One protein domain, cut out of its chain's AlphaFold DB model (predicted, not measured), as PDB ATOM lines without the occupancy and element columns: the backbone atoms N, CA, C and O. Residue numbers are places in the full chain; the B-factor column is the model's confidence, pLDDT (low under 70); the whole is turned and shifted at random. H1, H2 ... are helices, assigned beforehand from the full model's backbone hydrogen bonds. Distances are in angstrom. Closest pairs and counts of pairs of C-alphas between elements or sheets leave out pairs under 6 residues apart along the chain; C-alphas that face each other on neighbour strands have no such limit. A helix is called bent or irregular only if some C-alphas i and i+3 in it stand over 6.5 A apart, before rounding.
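Overview. This is residues 105 to 144 of the 154 residues of the protein "DUF4371 domain-containing protein" of Scylla olivacea (UniProt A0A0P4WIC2). Two helices of similar length make an open V: H1 runs in to the corner, the chain turns through residues 123 and 124, and H2 runs out again. The helices meet only at that corner, and the far parts of both arms, residues 105 to 117 and 133 to 144, stick out free. The printed part has 40 residues, with two named helices in the order H1, H2 and no named strand; the class is all helix. The whole is only just loose, close to extended, with a radius of gyration of the C-alphas of 13.0 A, and it is only just flat, spanning 37 by 25 by 5 A.

Arrangement. Begin with H1, residues 105 to 122, and go on through a tight link of 2 residues to H2, residues 125 to 144. Look beside this link: H1 and H2 touch only at the corner, H1 with residues 120 to 122 alone and H2 with residues 127 to 131 alone. Their closest C-alphas are those of Val 121 and Ser 128, 5.2 A apart. The two lines stand at a steep tilt of 68 degrees, only just short of about perpendicular, and run opposite ways. The centres are 19.6 A apart. In both H1 and H2 every pair of O i and N i+4 is within hydrogen-bond range.

Along the chain. Find C-alpha 105 at (140.824, 143.158, 106.879); from there H1 runs 25.4 A to C-alpha 122 at (164.225, 135.333, 112.933). H2 begins at C-alpha 125 at (170.695, 133.898, 113.285) and runs 28.8 A to C-alpha 144 at (171.614, 162.456, 116.837). Neither helix is bent.

Size, cuts and confidence. The two C-alphas farthest apart are those of Lys 105 and Lys 144, the first and last printed, at 37.7 A. The printed part has no cut. Read the B-factor column for the model's confidence: the mean pLDDT of the printed part is 92.9, and residues 143 to 144 are under 70.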
ATOM      1  N   LYS A 105     140.005 143.670 107.987       96.62
ATOM      2  CA  LYS A 105     140.824 143.158 106.879       96.62
ATOM      3  C   LYS A 105     142.168 143.875 106.768       96.62
ATOM      4  O   LYS A 105     143.199 143.224 106.628       96.62
ATOM      5  N   GLU A 106     142.158 145.197 106.838       96.81
ATOM      6  CA  GLU A 106     143.340 146.046 106.720       96.81
ATOM      7  C   GLU A 106     144.317 145.792 107.875       96.81
ATOM      8  O   GLU A 106     145.515 145.626 107.649       96.81
ATOM      9  N   VAL A 107     143.795 145.680 109.102       95.75
ATOM     10  CA  VAL A 107     144.580 145.352 110.301       95.75
ATOM     11  C   VAL A 107     145.168 143.951 110.172       95.75
ATOM     12  O   VAL A 107     146.358 143.757 110.400       95.75
ATOM     13  N   LYS A 108     144.360 142.980 109.741       95.31
ATOM     14  CA  LYS A 108     144.784 141.594 109.551       95.31
ATOM     15  C   LYS A 108     145.911 141.473 108.530       95.31
ATOM     16  O   LYS A 108     146.883 140.775 108.797       95.31
ATOM     17  N   ILE A 109     145.803 142.161 107.391       96.94
ATOM     18  CA  ILE A 109     146.853 142.185 106.363       96.94
ATOM     19  C   ILE A 109     148.132 142.796 106.936       96.94
ATOM     20  O   ILE A 109     149.192 142.189 106.818       96.94
ATOM     21  N   ALA A 110     148.037 143.951 107.600       96.62
ATOM     22  CA  ALA A 110     149.200 144.603 108.195       96.62
ATOM     23  C   ALA A 110     149.898 143.702 109.228       96.62
ATOM     24  O   ALA A 110     151.118 143.542 109.186       96.62
ATOM     25  N   LEU A 111     149.129 143.067 110.118       95.88
ATOM     26  CA  LEU A 111     149.652 142.122 111.105       95.88
ATOM     27  C   LEU A 111     150.281 140.895 110.443       95.88
ATOM     28  O   LEU A 111     151.372 140.497 110.838       95.88
ATOM     29  N   GLN A 112     149.651 140.331 109.411       96.25
ATOM     30  CA  GLN A 112     150.201 139.193 108.677       96.25
ATOM     31  C   GLN A 112     151.535 139.549 108.009       96.25
ATOM     32  O   GLN A 112     152.506 138.810 108.158       96.25
ATOM     33  N   THR A 113     151.620 140.699 107.336       97.56
ATOM     34  CA  THR A 113     152.875 141.176 106.744       97.56
ATOM     35  C   THR A 113     153.955 141.371 107.809       97.56
ATOM     36  O   THR A 113     155.096 140.956 107.610       97.56
ATOM     37  N   LEU A 114     153.614 141.945 108.969       96.88
ATOM     38  CA  LEU A 114     154.549 142.067 110.094       96.88
ATOM     39  C   LEU A 114     155.030 140.699 110.591       96.88
ATOM     40  O   LEU A 114     156.225 140.528 110.833       96.88
ATOM     41  N   THR A 115     154.135 139.715 110.706       96.81
ATOM     42  CA  THR A 115     154.488 138.339 111.080       96.81
ATOM     43  C   THR A 115     155.416 137.690 110.052       96.81
ATOM     44  O   THR A 115     156.399 137.058 110.433       96.81
ATOM     45  N   GLU A 116     155.165 137.870 108.756       97.69
ATOM     46  CA  GLU A 116     156.021 137.350 107.684       97.69
ATOM     47  C   GLU A 116     157.424 137.972 107.722       97.69
ATOM     48  O   GLU A 116     158.422 137.250 107.656       97.69
ATOM     49  N   VAL A 117     157.522 139.292 107.919       96.56
ATOM     50  CA  VAL A 117     158.809 139.990 108.084       96.56
ATOM     51  C   VAL A 117     159.539 139.502 109.334       96.56
ATOM     52  O   VAL A 117     160.730 139.193 109.271       96.56
ATOM     53  N   TYR A 118     158.834 139.384 110.462       96.44
ATOM     54  CA  TYR A 118     159.396 138.855 111.702       96.44
ATOM     55  C   TYR A 118     159.974 137.450 111.490       96.44
ATOM     56  O   TYR A 118     161.137 137.210 111.826       96.44
ATOM     57  N   ASN A 119     159.206 136.552 110.871       97.19
ATOM     58  CA  ASN A 119     159.626 135.183 110.584       97.19
ATOM     59  C   ASN A 119     160.818 135.144 109.622       97.19
ATOM     60  O   ASN A 119     161.759 134.376 109.827       97.19
ATOM     61  N   PHE A 120     160.833 135.996 108.594       96.56
ATOM     62  CA  PHE A 120     161.976 136.121 107.694       96.56
ATOM     63  C   PHE A 120     163.247 136.520 108.452       96.56
ATOM     64  O   PHE A 120     164.285 135.880 108.280       96.56
ATOM     65  N   VAL A 121     163.178 137.521 109.334       96.94
ATOM     66  CA  VAL A 121     164.329 137.975 110.130       96.94
ATOM     67  C   VAL A 121     164.803 136.893 111.107       96.94
ATOM     68  O   VAL A 121     166.002 136.624 111.174       96.94
ATOM     69  N   HIS A 122     163.887 136.240 111.826       95.06
ATOM     70  CA  HIS A 122     164.225 135.333 112.933       95.06
ATOM     71  C   HIS A 122     164.486 133.885 112.514       95.06
ATOM     72  O   HIS A 122     165.095 133.131 113.265       95.06
ATOM     73  N   SER A 123     164.122 133.494 111.292       95.62
ATOM     74  CA  SER A 123     164.461 132.173 110.736       95.62
ATOM     75  C   SER A 123     165.958 131.983 110.440       95.62
ATOM     76  O   SER A 123     166.369 130.908 110.011       95.62
ATOM     77  N   SER A 124     166.797 133.006 110.638       97.31
ATOM     78  CA  SER A 124     168.252 132.900 110.521       97.31
ATOM     79  C   SER A 124     168.945 133.768 111.563       97.31
ATOM     80  O   SER A 124     168.743 134.981 111.604       97.31
ATOM     81  N   ASN A 125     169.861 133.169 112.325       94.50
ATOM     82  CA  ASN A 125     170.695 133.898 113.285       94.50
ATOM     83  C   ASN A 125     171.511 135.015 112.612       94.50
ATOM     84  O   ASN A 125     171.697 136.079 113.198       94.50
ATOM     85  N   VAL A 126     171.940 134.814 111.358       96.81
ATOM     86  CA  VAL A 126     172.662 135.837 110.588       96.81
ATOM     87  C   VAL A 126     171.747 137.017 110.266       96.81
ATOM     88  O   VAL A 126     172.136 138.161 110.485       96.81
ATOM     89  N   ARG A 127     170.522 136.767 109.782       95.56
ATOM     90  CA  ARG A 127     169.565 137.848 109.484       95.56
ATOM     91  C   ARG A 127     169.141 138.593 110.745       95.56
ATOM     92  O   ARG A 127     169.108 139.817 110.721       95.56
ATOM     93  N   SER A 128     168.901 137.879 111.840       95.94
ATOM     94  CA  SER A 128     168.548 138.479 113.127       95.94
ATOM     95  C   SER A 128     169.672 139.370 113.681       95.94
ATOM     96  O   SER A 128     169.425 140.509 114.090       95.94
ATOM     97  N   LEU A 129     170.931 138.916 113.591       96.38
ATOM     98  CA  LEU A 129     172.095 139.722 113.970       96.38
ATOM     99  C   LEU A 129     172.201 140.990 113.113       96.38
ATOM    100  O   LEU A 129     172.268 142.091 113.656       96.38
ATOM    101  N   ARG A 130     172.144 140.852 111.782       95.69
ATOM    102  CA  ARG A 130     172.226 141.987 110.846       95.69
ATOM    103  C   ARG A 130     171.093 142.988 111.041       95.69
ATOM    104  O   ARG A 130     171.329 144.193 111.008       95.69
ATOM    105  N   PHE A 131     169.876 142.501 111.268       94.94
ATOM    106  CA  PHE A 131     168.727 143.346 111.567       94.94
ATOM    107  C   PHE A 131     168.955 144.141 112.857       94.94
ATOM    108  O   PHE A 131     168.786 145.358 112.867       94.94
ATOM    109  N   THR A 132     169.431 143.484 113.916       94.25
ATOM    110  CA  THR A 132     169.737 144.134 115.199       94.25
ATOM    111  C   THR A 132     170.839 145.191 115.061       94.25
ATOM    112  O   THR A 132     170.716 146.284 115.616       94.25
ATOM    113  N   GLU A 133     171.907 144.898 114.313       95.38
ATOM    114  CA  GLU A 133     172.972 145.859 113.989       95.38
ATOM    115  C   GLU A 133     172.418 147.077 113.236       95.38
ATOM    116  O   GLU A 133     172.679 148.220 113.623       95.38
ATOM    117  N   GLY A 134     171.599 146.840 112.207       94.50
ATOM    118  CA  GLY A 134     170.968 147.891 111.410       94.50
ATOM    119  C   GLY A 134     170.037 148.785 112.230       94.50
ATOM    120  O   GLY A 134     170.137 150.010 112.155       94.50
ATOM    121  N   VAL A 135     169.184 148.198 113.076       93.31
ATOM    122  CA  VAL A 135     168.283 148.947 113.969       93.31
ATOM    123  C   VAL A 135     169.077 149.800 114.960       93.31
ATOM    124  O   VAL A 135     168.747 150.970 115.155       93.31
ATOM    125  N   LYS A 136     170.158 149.272 115.553       92.81
ATOM    126  CA  LYS A 136     171.031 150.050 116.451       92.81
ATOM    127  C   LYS A 136     171.673 151.239 115.736       92.81
ATOM    128  O   LYS A 136     171.679 152.340 116.287       92.81
ATOM    129  N   ALA A 137     172.184 151.036 114.522       93.19
ATOM    130  CA  ALA A 137     172.767 152.108 113.722       93.19
ATOM    131  C   ALA A 137     171.725 153.188 113.386       93.19
ATOM    132  O   ALA A 137     171.986 154.374 113.592       93.19
ATOM    133  N   TYR A 138     170.528 152.780 112.953       91.25
ATOM    134  CA  TYR A 138     169.421 153.684 112.642       91.25
ATOM    135  C   TYR A 138     168.965 154.492 113.863       91.25
ATOM    136  O   TYR A 138     168.892 155.717 113.802       91.25
ATOM    137  N   LEU A 139     168.728 153.843 115.008       88.75
ATOM    138  CA  LEU A 139     168.334 154.531 116.243       88.75
ATOM    139  C   LEU A 139     169.433 155.469 116.758       88.75
ATOM    140  O   LEU A 139     169.137 156.547 117.275       88.75
ATOM    141  N   GLY A 140     170.702 155.089 116.592       82.38
ATOM    142  CA  GLY A 140     171.843 155.950 116.897       82.38
ATOM    143  C   GLY A 140     171.897 157.204 116.021       82.38
ATOM    144  O   GLY A 140     172.264 158.270 116.510       82.38
ATOM    145  N   GLN A 141     171.503 157.105 114.749       76.69
ATOM    146  CA  GLN A 141     171.373 158.251 113.843       76.69
ATOM    147  C   GLN A 141     170.151 159.110 114.192       76.69
ATOM    148  O   GLN A 141     170.283 160.324 114.324       76.69
ATOM    149  N   ALA A 142     168.991 158.493 114.436       74.00
ATOM    150  CA  ALA A 142     167.761 159.193 114.804       74.00
ATOM    151  C   ALA A 142     167.913 160.000 116.107       74.00
ATOM    152  O   ALA A 142     167.485 161.148 116.181       74.00
ATOM    153  N   ARG A 143     168.602 159.447 117.117       69.56
ATOM    154  CA  ARG A 143     168.915 160.165 118.368       69.56
ATOM    155  C   ARG A 143     169.846 161.361 118.176       69.56
ATOM    156  O   ARG A 143     169.747 162.308 118.940       69.56
ATOM    157  N   LYS A 144     170.744 161.320 117.187       68.06
ATOM    158  CA  LYS A 144     171.614 162.456 116.837       68.06
ATOM    159  C   LYS A 144     170.879 163.510 116.001       68.06
ATOM    160  O   LYS A 144     171.268 164.670 116.030       68.06
TER     161      LYS A 144